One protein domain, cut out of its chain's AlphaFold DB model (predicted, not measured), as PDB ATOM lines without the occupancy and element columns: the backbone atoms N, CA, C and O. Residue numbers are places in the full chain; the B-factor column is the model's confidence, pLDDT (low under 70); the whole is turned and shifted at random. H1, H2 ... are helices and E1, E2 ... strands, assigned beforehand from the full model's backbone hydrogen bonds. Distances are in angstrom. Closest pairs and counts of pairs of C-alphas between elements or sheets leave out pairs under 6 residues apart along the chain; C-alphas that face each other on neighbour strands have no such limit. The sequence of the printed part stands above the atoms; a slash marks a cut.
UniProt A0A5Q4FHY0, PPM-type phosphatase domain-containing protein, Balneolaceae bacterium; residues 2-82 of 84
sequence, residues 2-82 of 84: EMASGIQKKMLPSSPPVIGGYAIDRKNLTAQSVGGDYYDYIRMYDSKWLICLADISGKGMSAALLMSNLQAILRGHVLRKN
ATOM      1  N   GLU A   2     152.993  -8.536 142.008       60.50
ATOM      2  CA  GLU A   2     152.726  -7.085 141.950       60.50
ATOM      3  C   GLU A   2     151.670  -6.672 140.915       60.50
ATOM      4  O   GLU A   2     150.808  -5.852 141.216       60.50
ATOM      5  N   MET A   3     151.667  -7.289 139.729       68.12
ATOM      6  CA  MET A   3     150.712  -6.951 138.666       68.12
ATOM      7  C   MET A   3     149.250  -7.195 139.078       68.12
ATOM      8  O   MET A   3     148.404  -6.331 138.870       68.12
ATOM      9  N   ALA A   4     148.951  -8.330 139.718       66.69
ATOM     10  CA  ALA A   4     147.597  -8.654 140.177       66.69
ATOM     11  C   ALA A   4     147.111  -7.696 141.282       66.69
ATOM     12  O   ALA A   4     145.961  -7.267 141.261       66.69
ATOM     13  N   SER A   5     148.005  -7.297 142.194       68.62
ATOM     14  CA  SER A   5     147.713  -6.285 143.221       68.62
ATOM     15  C   SER A   5     147.458  -4.910 142.602       68.62
ATOM     16  O   SER A   5     146.526  -4.209 142.993       68.62
ATOM     17  N   GLY A   6     148.245  -4.536 141.589       70.06
ATOM     18  CA  GLY A   6     148.076  -3.284 140.855       70.06
ATOM     19  C   GLY A   6     146.752  -3.213 140.093       70.06
ATOM     20  O   GLY A   6     146.096  -2.172 140.120       70.06
ATOM     21  N   ILE A   7     146.334  -4.312 139.459       74.19
ATOM     22  CA  ILE A   7     145.026  -4.409 138.794       74.19
ATOM     23  C   ILE A   7     143.913  -4.251 139.832       74.19
ATOM     24  O   ILE A   7     143.097  -3.344 139.706       74.19
ATOM     25  N   GLN A   8     143.936  -5.044 140.907       70.62
ATOM     26  CA  GLN A   8     142.915  -4.976 141.955       70.62
ATOM     27  C   GLN A   8     142.793  -3.576 142.572       70.62
ATOM     28  O   GLN A   8     141.689  -3.058 142.726       70.62
ATOM     29  N   LYS A   9     143.913  -2.921 142.901       75.19
ATOM     30  CA  LYS A   9     143.891  -1.567 143.475       75.19
ATOM     31  C   LYS A   9     143.290  -0.533 142.526       75.19
ATOM     32  O   LYS A   9     142.602   0.364 142.995       75.19
ATOM     33  N   LYS A  10     143.535  -0.655 141.217       78.50
ATOM     34  CA  LYS A  10     142.946   0.234 140.200       78.50
ATOM     35  C   LYS A  10     141.451   0.000 140.004       78.50
ATOM     36  O   LYS A  10     140.751   0.907 139.570       78.50
ATOM     37  N   MET A  11     140.983  -1.206 140.297       78.81
ATOM     38  CA  MET A  11     139.582  -1.576 140.161       78.81
ATOM     39  C   MET A  11     138.697  -1.069 141.297       78.81
ATOM     40  O   MET A  11     137.506  -0.860 141.089       78.81
ATOM     41  N   LEU A  12     139.259  -0.902 142.493       85.69
ATOM     42  CA  LEU A  12     138.521  -0.448 143.664       85.69
ATOM     43  C   LEU A  12     138.336   1.083 143.641       85.69
ATOM     44  O   LEU A  12     139.303   1.805 143.384       85.69
ATOM     45  N   PRO A  13     137.140   1.608 143.968       85.31
ATOM     46  CA  PRO A  13     136.916   3.046 144.068       85.31
ATOM     47  C   PRO A  13     137.878   3.716 145.053       85.31
ATOM     48  O   PRO A  13     138.026   3.269 146.194       85.31
ATOM     49  N   SER A  14     138.500   4.818 144.637       82.31
ATOM     50  CA  SER A  14     139.434   5.578 145.478       82.31
ATOM     51  C   SER A  14     138.740   6.323 146.621       82.31
ATOM     52  O   SER A  14     139.353   6.540 147.663       82.31
ATOM     53  N   SER A  15     137.469   6.685 146.443       86.00
ATOM     54  CA  SER A  15     136.652   7.398 147.427       86.00
ATOM     55  C   SER A  15     135.182   6.966 147.341       86.00
ATOM     56  O   SER A  15     134.734   6.538 146.270       86.00
ATOM     57  N   PRO A  16     134.434   7.026 148.457       89.00
ATOM     58  CA  PRO A  16     132.992   6.820 148.445       89.00
ATOM     59  C   PRO A  16     132.272   7.979 147.728       89.00
ATOM     60  O   PRO A  16     132.770   9.108 147.718       89.00
ATOM     61  N   PRO A  17     131.099   7.732 147.121       90.38
ATOM     62  CA  PRO A  17     130.315   8.776 146.477       90.38
ATOM     63  C   PRO A  17     129.648   9.694 147.507       90.38
ATOM     64  O   PRO A  17     129.325   9.283 148.620       90.38
ATOM     65  N   VAL A  18     129.349  10.925 147.088       89.69
ATOM     66  CA  VAL A  18     128.493  11.839 147.854       89.69
ATOM     67  C   VAL A  18     127.037  11.570 147.482       89.69
ATOM     68  O   VAL A  18     126.624  11.813 146.346       89.69
ATOM     69  N   ILE A  19     126.258  11.072 148.442       89.75
ATOM     70  CA  ILE A  19     124.826  10.804 148.285       89.75
ATOM     71  C   ILE A  19     124.072  11.642 149.318       89.75
ATOM     72  O   ILE A  19     124.308  11.516 150.517       89.75
ATOM     73  N   GLY A  20     123.174  12.516 148.858       89.19
ATOM     74  CA  GLY A  20     122.402  13.389 149.743       89.19
ATOM     75  C   GLY A  20     121.627  12.588 150.792       89.19
ATOM     76  O   GLY A  20     120.922  11.644 150.447       89.19
ATOM     77  N   GLY A  21     121.776  12.958 152.065       90.19
ATOM     78  CA  GLY A  21     121.128  12.272 153.191       90.19
ATOM     79  C   GLY A  21     121.862  11.034 153.719       90.19
ATOM     80  O   GLY A  21     121.402  10.454 154.699       90.19
ATOM     81  N   TYR A  22     123.004  10.649 153.135       89.38
ATOM     82  CA  TYR A  22     123.791   9.493 153.572       89.38
ATOM     83  C   TYR A  22     125.253   9.868 153.832       89.38
ATOM     84  O   TYR A  22     125.877  10.587 153.055       89.38
ATOM     85  N   ALA A  23     125.819   9.317 154.904       91.50
ATOM     86  CA  ALA A  23     127.257   9.306 155.138       91.50
ATOM     87  C   ALA A  23     127.799   7.928 154.746       91.50
ATOM     88  O   ALA A  23     127.402   6.919 155.329       91.50
ATOM     89  N   ILE A  24     128.672   7.881 153.740       90.31
ATOM     90  CA  ILE A  24     129.272   6.638 153.248       90.31
ATOM     91  C   ILE A  24     130.770   6.707 153.479       90.31
ATOM     92  O   ILE A  24     131.429   7.638 153.025       90.31
ATOM     93  N   ASP A  25     131.291   5.688 154.151       88.56
ATOM     94  CA  ASP A  25     132.717   5.498 154.369       88.56
ATOM     95  C   ASP A  25     133.133   4.093 153.912       88.56
ATOM     96  O   ASP A  25     132.301   3.188 153.763       88.56
ATOM     97  N   ARG A  26     134.426   3.908 153.646       84.50
ATOM     98  CA  ARG A  26     134.993   2.650 153.161       84.50
ATOM     99  C   ARG A  26     136.316   2.365 153.842       84.50
ATOM    100  O   ARG A  26     137.279   3.115 153.726       84.50
ATOM    101  N   LYS A  27     136.407   1.165 154.409       82.50
ATOM    102  CA  LYS A  27     137.657   0.591 154.894       82.50
ATOM    103  C   LYS A  27     137.832  -0.798 154.297       82.50
ATOM    104  O   LYS A  27     137.011  -1.675 154.526       82.50
ATOM    105  N   ASN A  28     138.894  -0.993 153.521       76.62
ATOM    106  CA  ASN A  28     139.283  -2.312 153.028       76.62
ATOM    107  C   ASN A  28     140.641  -2.656 153.645       76.62
ATOM    108  O   ASN A  28     141.641  -2.005 153.343       76.62
ATOM    109  N   LEU A  29     140.644  -3.623 154.560       73.25
ATOM    110  CA  LEU A  29     141.843  -4.126 155.222       73.25
ATOM    111  C   LEU A  29     142.153  -5.503 154.649       73.25
ATOM    112  O   LEU A  29     141.708  -6.519 155.173       73.25
ATOM    113  N   THR A  30     142.894  -5.534 153.549       66.69
ATOM    114  CA  THR A  30     143.257  -6.804 152.927       66.69
ATOM    115  C   THR A  30     144.336  -7.513 153.749       66.69
ATOM    116  O   THR A  30     145.394  -6.943 154.006       66.69
ATOM    117  N   ALA A  31     144.106  -8.776 154.121       62.09
ATOM    118  CA  ALA A  31     145.093  -9.588 154.843       62.09
ATOM    119  C   ALA A  31     146.275 -10.061 153.962       62.09
ATOM    120  O   ALA A  31     147.292 -10.514 154.479       62.09
ATOM    121  N   GLN A  32     146.146  -9.979 152.633       61.50
ATOM    122  CA  GLN A  32     147.146 -10.414 151.648       61.50
ATOM    123  C   GLN A  32     147.385  -9.333 150.583       61.50
ATOM    124  O   GLN A  32     146.571  -8.432 150.406       61.50
ATOM    125  N   SER A  33     148.476  -9.447 149.816       59.12
ATOM    126  CA  SER A  33     148.830  -8.495 148.747       59.12
ATOM    127  C   SER A  33     147.777  -8.391 147.630       59.12
ATOM    128  O   SER A  33     147.742  -7.384 146.922       59.12
ATOM    129  N   VAL A  34     146.945  -9.428 147.460       65.75
ATOM    130  CA  VAL A  34     145.772  -9.469 146.573       65.75
ATOM    131  C   VAL A  34     144.634 -10.140 147.344       65.75
ATOM    132  O   VAL A  34     144.779 -11.300 147.730       65.75
ATOM    133  N   GLY A  35     143.549  -9.416 147.606       65.06
ATOM    134  CA  GLY A  35     142.382  -9.903 148.351       65.06
ATOM    135  C   GLY A  35     141.281 -10.466 147.460       65.06
ATOM    136  O   GLY A  35     141.290 -10.227 146.254       65.06
ATOM    137  N   GLY A  36     140.318 -11.169 148.054       71.25
ATOM    138  CA  GLY A  36     139.048 -11.513 147.403       71.25
ATOM    139  C   GLY A  36     138.031 -10.368 147.440       71.25
ATOM    140  O   GLY A  36     137.154 -10.293 146.587       71.25
ATOM    141  N   ASP A  37     138.181  -9.432 148.379       80.50
ATOM    142  CA  ASP A  37     137.182  -8.394 148.618       80.50
ATOM    143  C   ASP A  37     137.061  -7.404 147.449       80.50
ATOM    144  O   ASP A  37     138.011  -6.710 147.061       80.50
ATOM    145  N   TYR A  38     135.843  -7.290 146.940       85.44
ATOM    146  CA  TYR A  38     135.407  -6.343 145.930       85.44
ATOM    147  C   TYR A  38     134.347  -5.421 146.519       85.44
ATOM    148  O   TYR A  38     133.403  -5.862 147.178       85.44
ATOM    149  N   TYR A  39     134.463  -4.133 146.217       89.25
ATOM    150  CA  TYR A  39     133.350  -3.214 146.369       89.25
ATOM    151  C   TYR A  39     133.340  -2.200 145.225       89.25
ATOM    152  O   TYR A  39     134.390  -1.878 144.666       89.25
ATOM    153  N   ASP A  40     132.155  -1.704 144.878       90.81
ATOM    154  CA  ASP A  40     131.973  -0.682 143.843       90.81
ATOM    155  C   ASP A  40     130.752   0.190 144.153       90.81
ATOM    156  O   ASP A  40     129.810  -0.240 144.824       90.81
ATOM    157  N   TYR A  41     130.780   1.416 143.643       91.75
ATOM    158  CA  TYR A  41     129.690   2.378 143.729       91.75
ATOM    159  C   TYR A  41     129.294   2.774 142.314       91.75
ATOM    160  O   TYR A  41     130.038   3.469 141.618       91.75
ATOM    161  N   ILE A  42     128.119   2.334 141.876       90.56
ATOM    162  CA  ILE A  42     127.658   2.550 140.507       90.56
ATOM    163  C   ILE A  42     126.422   3.441 140.551       90.56
ATOM    164  O   ILE A  42     125.395   3.086 141.130       90.56
ATOM    165  N   ARG A  43     126.525   4.622 139.937       88.25
ATOM    166  CA  ARG A  43     125.389   5.535 139.794       88.25
ATOM    167  C   ARG A  43     124.408   4.979 138.762       88.25
ATOM    168  O   ARG A  43     124.812   4.607 137.662       88.25
ATOM    169  N   MET A  44     123.132   4.937 139.125       85.94
ATOM    170  CA  MET A  44     122.019   4.514 138.274       85.94
ATOM    171  C   MET A  44     121.142   5.722 137.886       85.94
ATOM    172  O   MET A  44     121.368   6.844 138.352       85.94
ATOM    173  N   TYR A  45     120.122   5.484 137.057       79.62
ATOM    174  CA  TYR A  45     119.034   6.429 136.776       79.62
ATOM    175  C   TYR A  45     118.304   6.909 138.053       79.62
ATOM    176  O   TYR A  45     118.417   6.311 139.126       79.62
ATOM    177  N   ASP A  46     117.569   8.021 137.950       81.75
ATOM    178  CA  ASP A  46     116.810   8.665 139.042       81.75
ATOM    179  C   ASP A  46     117.625   9.027 140.297       81.75
ATOM    180  O   ASP A  46     117.097   9.037 141.408       81.75
ATOM    181  N   SER A  47     118.926   9.297 140.164       80.88
ATOM    182  CA  SER A  47     119.820   9.528 141.317       80.88
ATOM    183  C   SER A  47     119.911   8.343 142.291       80.88
ATOM    184  O   SER A  47     120.326   8.514 143.440       80.88
ATOM    185  N   LYS A  48     119.569   7.132 141.836       87.25
ATOM    186  CA  LYS A  48     119.757   5.896 142.599       87.25
ATOM    187  C   LYS A  48     121.213   5.450 142.525       87.25
ATOM    188  O   LYS A  48     121.937   5.744 141.573       87.25
ATOM    189  N   TRP A  49     121.632   4.703 143.536       90.50
ATOM    190  CA  TRP A  49     122.976   4.154 143.624       90.50
ATOM    191  C   TRP A  49     122.917   2.660 143.885       90.50
ATOM    192  O   TRP A  49     122.150   2.196 144.728       90.50
ATOM    193  N   LEU A  50     123.763   1.923 143.175       90.00
ATOM    194  CA  LEU A  50     124.067   0.536 143.467       90.00
ATOM    195  C   LEU A  50     125.379   0.490 144.248       90.00
ATOM    196  O   LEU A  50     126.409   0.982 143.781       90.00
ATOM    197  N   ILE A  51     125.328  -0.107 145.434       91.12
ATOM    198  CA  ILE A  51     126.504  -0.390 146.255       91.12
ATOM    199  C   ILE A  51     126.752  -1.892 146.162       91.12
ATOM    200  O   ILE A  51     125.895  -2.689 146.543       91.12
ATOM    201  N   CYS A  52     127.908  -2.278 145.631       90.44
ATOM    202  CA  CYS A  52     128.298  -3.676 145.500       90.44
ATOM    203  C   CYS A  52     129.318  -4.032 146.577       90.44
ATOM    204  O   CYS A  52     130.282  -3.295 146.765       90.44
ATOM    205  N   LEU A  53     129.126  -5.178 147.230       89.56
ATOM    206  CA  LEU A  53     130.085  -5.823 148.126       89.56
ATOM    207  C   LEU A  53     130.138  -7.301 147.738       89.56
ATOM    208  O   LEU A  53     129.088  -7.938 147.636       89.56
ATOM    209  N   ALA A  54     131.325  -7.840 147.488       85.19
ATOM    210  CA  ALA A  54     131.498  -9.250 147.155       85.19
ATOM    211  C   ALA A  54     132.837  -9.773 147.677       85.19
ATOM    212  O   ALA A  54     133.824  -9.044 147.681       85.19
ATOM    213  N   ASP A  55     132.866 -11.043 148.070       84.12
ATOM    214  CA  ASP A  55     134.097 -11.784 148.333       84.12
ATOM    215  C   ASP A  55     134.351 -12.736 147.160       84.12
ATOM    216  O   ASP A  55     133.533 -13.604 146.841       84.12
ATOM    217  N   ILE A  56     135.459 -12.525 146.459       81.00
ATOM    218  CA  ILE A  56     135.875 -13.335 145.324       81.00
ATOM    219  C   ILE A  56     136.752 -14.462 145.844       81.00
ATOM    220  O   ILE A  56     137.929 -14.279 146.158       81.00
ATOM    221  N   SER A  57     136.180 -15.664 145.846       71.38
ATOM    222  CA  SER A  57     136.888 -16.888 146.200       71.38
ATOM    223  C   SER A  57     138.108 -17.093 145.294       71.38
ATOM    224  O   SER A  57     137.976 -17.335 144.091       71.38
ATOM    225  N   GLY A  58     139.307 -17.014 145.866       68.81
ATOM    226  CA  GLY A  58     140.562 -17.221 145.146       68.81
ATOM    227  C   GLY A  58     141.692 -16.349 145.681       68.81
ATOM    228  O   GLY A  58     141.527 -15.589 146.627       68.81
ATOM    229  N   LYS A  59     142.877 -16.466 145.074       69.44
ATOM    230  CA  LYS A  59     144.037 -15.627 145.406       69.44
ATOM    231  C   LYS A  59     144.859 -15.299 144.168       69.44
ATOM    232  O   LYS A  59     144.916 -16.080 143.218       69.44
ATOM    233  N   GLY A  60     145.532 -14.152 144.192       75.06
ATOM    234  CA  GLY A  60     146.433 -13.739 143.120       75.06
ATOM    235  C   GLY A  60     145.709 -13.397 141.811       75.06
ATOM    236  O   GLY A  60     144.688 -12.718 141.807       75.06
ATOM    237  N   MET A  61     146.268 -13.822 140.676       80.00
ATOM    238  CA  MET A  61     145.868 -13.320 139.355       80.00
ATOM    239  C   MET A  61     144.472 -13.775 138.910       80.00
ATOM    240  O   MET A  61     143.738 -12.981 138.329       80.00
ATOM    241  N   SER A  62     144.072 -15.008 139.230       81.31
ATOM    242  CA  SER A  62     142.738 -15.519 138.887       81.31
ATOM    243  C   SER A  62     141.625 -14.741 139.592       81.31
ATOM    244  O   SER A  62     140.611 -14.431 138.972       81.31
ATOM    245  N   ALA A  63     141.840 -14.352 140.855       80.31
ATOM    246  CA  ALA A  63     140.896 -13.518 141.598       80.31
ATOM    247  C   ALA A  63     140.774 -12.117 140.976       80.31
ATOM    248  O   ALA A  63     139.667 -11.635 140.756       80.31
ATOM    249  N   ALA A  64     141.900 -11.498 140.600       80.56
ATOM    250  CA  ALA A  64     141.901 -10.189 139.943       80.56
ATOM    251  C   ALA A  64     141.188 -10.201 138.574       80.56
ATOM    252  O   ALA A  64     140.491  -9.246 138.227       80.56
ATOM    253  N   LEU A  65     141.322 -11.285 137.801       84.88
ATOM    254  CA  LEU A  65     140.615 -11.459 136.527       84.88
ATOM    255  C   LEU A  65     139.106 -11.662 136.721       84.88
ATOM    256  O   LEU A  65     138.312 -11.038 136.018       84.88
ATOM    257  N   LEU A  66     138.699 -12.484 137.694       86.19
ATOM    258  CA  LEU A  66     137.284 -12.659 138.040       86.19
ATOM    259  C   LEU A  66     136.658 -11.346 138.514       86.19
ATOM    260  O   LEU A  66     135.554 -11.009 138.091       86.19
ATOM    261  N   MET A  67     137.392 -10.571 139.315       85.69
ATOM    262  CA  MET A  67     136.995  -9.228 139.731       85.69
ATOM    263  C   MET A  67     136.777  -8.317 138.524       85.69
ATOM    264  O   MET A  67     135.728  -7.686 138.421       85.69
ATOM    265  N   SER A  68     137.736  -8.306 137.589       86.69
ATOM    266  CA  SER A  68     137.677  -7.548 136.327       86.69
ATOM    267  C   SER A  68     136.419  -7.868 135.534       86.69
ATOM    268  O   SER A  68     135.692  -6.965 135.117       86.69
ATOM    269  N   ASN A  69     136.122  -9.155 135.391       89.25
ATOM    270  CA  ASN A  69     134.932  -9.613 134.694       89.25
ATOM    271  C   ASN A  69     133.638  -9.207 135.422       89.25
ATOM    272  O   ASN A  69     132.715  -8.690 134.793       89.25
ATOM    273  N   LEU A  70     133.578  -9.377 136.748       88.44
ATOM    274  CA  LEU A  70     132.423  -8.983 137.557       88.44
ATOM    275  C   LEU A  70     132.133  -7.481 137.431       88.44
ATOM    276  O   LEU A  70     130.993  -7.095 137.172       88.44
ATOM    277  N   GLN A  71     133.159  -6.638 137.561       89.12
ATOM    278  CA  GLN A  71     133.021  -5.190 137.417       89.12
ATOM    279  C   GLN A  71     132.485  -4.807 136.032       89.12
ATOM    280  O   GLN A  71     131.568  -3.988 135.935       89.12
ATOM    281  N   ALA A  72     133.022  -5.413 134.968       90.00
ATOM    282  CA  ALA A  72     132.579  -5.154 133.601       90.00
ATOM    283  C   ALA A  72     131.102  -5.536 133.394       90.00
ATOM    284  O   ALA A  72     130.335  -4.744 132.846       90.00
ATOM    285  N   ILE A  73     130.682  -6.706 133.887       90.94
ATOM    286  CA  ILE A  73     129.296  -7.186 133.773       90.94
ATOM    287  C   ILE A  73     128.326  -6.274 134.532       90.94
ATOM    288  O   ILE A  73     127.275  -5.921 133.987       90.94
ATOM    289  N   LEU A  74     128.667  -5.884 135.766       89.94
ATOM    290  CA  LEU A  74     127.830  -5.014 136.597       89.94
ATOM    291  C   LEU A  74     127.651  -3.641 135.952       89.94
ATOM    292  O   LEU A  74     126.525  -3.171 135.786       89.94
ATOM    293  N   ARG A  75     128.754  -3.014 135.529       88.31
ATOM    294  CA  ARG A  75     128.715  -1.698 134.880       88.31
ATOM    295  C   ARG A  75     127.984  -1.755 133.543       88.31
ATOM    296  O   ARG A  75     127.170  -0.877 133.278       88.31
ATOM    297  N   GLY A  76     128.186  -2.807 132.750       88.56
ATOM    298  CA  GLY A  76     127.456  -3.018 131.499       88.56
ATOM    299  C   GLY A  76     125.942  -3.157 131.701       88.56
ATOM    300  O   GLY A  76     125.165  -2.533 130.980       88.56
ATOM    301  N   HIS A  77     125.503  -3.913 132.714       85.62
ATOM    302  CA  HIS A  77     124.076  -4.060 133.025       85.62
ATOM    303  C   HIS A  77     123.430  -2.760 133.498       85.62
ATOM    304  O   HIS A  77     122.290  -2.476 133.125       85.62
ATOM    305  N   VAL A  78     124.141  -1.978 134.312       84.00
ATOM    306  CA  VAL A  78     123.631  -0.691 134.799       84.00
ATOM    307  C   VAL A  78     123.554   0.332 133.666       84.00
ATOM    308  O   VAL A  78     122.535   1.006 133.550       84.00
ATOM    309  N   LEU A  79     124.568   0.403 132.795       74.00
ATOM    310  CA  LEU A  79     124.574   1.314 131.643       74.00
ATOM    311  C   LEU A  79     123.447   1.005 130.653       74.00
ATOM    312  O   LEU A  79     122.751   1.922 130.240       74.00
ATOM    313  N   ARG A  80     123.188  -0.273 130.340       65.81
ATOM    314  CA  ARG A  80     122.099  -0.642 129.416       65.81
ATOM    315  C   ARG A  80     120.726  -0.182 129.905       65.81
ATOM    316  O   ARG A  80     119.859   0.125 129.100       65.81
ATOM    317  N   LYS A  81     120.518  -0.144 131.222       58.72
ATOM    318  CA  LYS A  81     119.259   0.314 131.816       58.72
ATOM    319  C   LYS A  81     119.119   1.843 131.829       58.72
ATOM    320  O   LYS A  81     118.052   2.321 132.179       58.72
ATOM    321  N   ASN A  82     120.175   2.588 131.488       56.03
ATOM    322  CA  ASN A  82     120.140   4.047 131.367       56.03
ATOM    323  C   ASN A  82     119.716   4.517 129.959       56.03
ATOM    324  O   ASN A  82     119.334   5.674 129.824       56.03
TER     325      ASN A  82
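This is residues 2 to 82 of the 84 residues of the protein "PPM-type phosphatase domain-containing protein" of Balneolaceae bacterium (UniProt A0A5Q4FHY0). A long hairpin of two strands, E1 and E2, has the long helix H2 running lengthwise beside it, closer to E1 than to E2, and the shorter helix H1 sits beside the first part of H2. On the side of the hairpin away from H2, the long unnamed stretch of residues 12 to 36 swings out and folds back as a wide loop between H1 and E1. The printed part has 81 residues, with two named helices and two named strands in the order H1, E1, E2, H2; the sheet, E1 - E2, is antiparallel, and the class is mixed, helices and strands. The whole is compact, with a radius of gyration of the C-alphas of 13.5 A, and the C-alphas span 38 by 28 by 18 A.

Strands E1, residues 37 to 43, and E2, residues 49 to 55, are antiparallel neighbours, with 169 degrees between their directions, and form a hairpin. C-alphas 39 and 53 face each other at 4.5 A. N 38 and O 54 are within hydrogen-bond range at 2.8 A, as are N 52 and O 40 at 2.9 A. Helix H2, residues 61 to 80, comes closest to E1 at the C-alphas of Tyr 38 and Met 67, 7.0 A apart. H2 and E2 are near each other, with 8 pairs of C-alphas within 10 A. Helix H1, residues 2 to 11, touches H2, and the closest C-alphas are those of Ala 4 and Met 61, 5.0 A apart. They run the same way at a shallow tilt of 19 degrees. H1 and E1 are near each other, with 5 pairs of C-alphas within 10 A, while H1 and E2 are apart. In H1 and H2 every O i to N i+4 pair is within hydrogen-bond range.

E1 measures 20.3 A from C-alpha 37 to C-alpha 43, and E2 measures 20.0 A from C-alpha 49 at (122.976, 4.154, 143.624) to C-alpha 55. H2, the longest helix with 20 residues, measures 28.7 A and ends with C-alpha 80 at (122.099, -0.642, 129.416). H1 begins with C-alpha 2 at (152.726, -7.085, 141.950) and measures 14.4 A.

The two C-alphas farthest apart are those of Glu 2 and Asp 46, at 39.3 A. The printed part has no cut. The link from H1 to E1 is long, with 25 residues, and its C-alphas lie 5 to 22 A from the mean of all C-alphas. The links from E1 to E2 and from E2 to H2 are tight, with 5 residues each. The mean pLDDT of the printed part is 80.7, and 15 residues are under 70: 2 to 5, 30 to 35, 58 to 59 and 80 to 82.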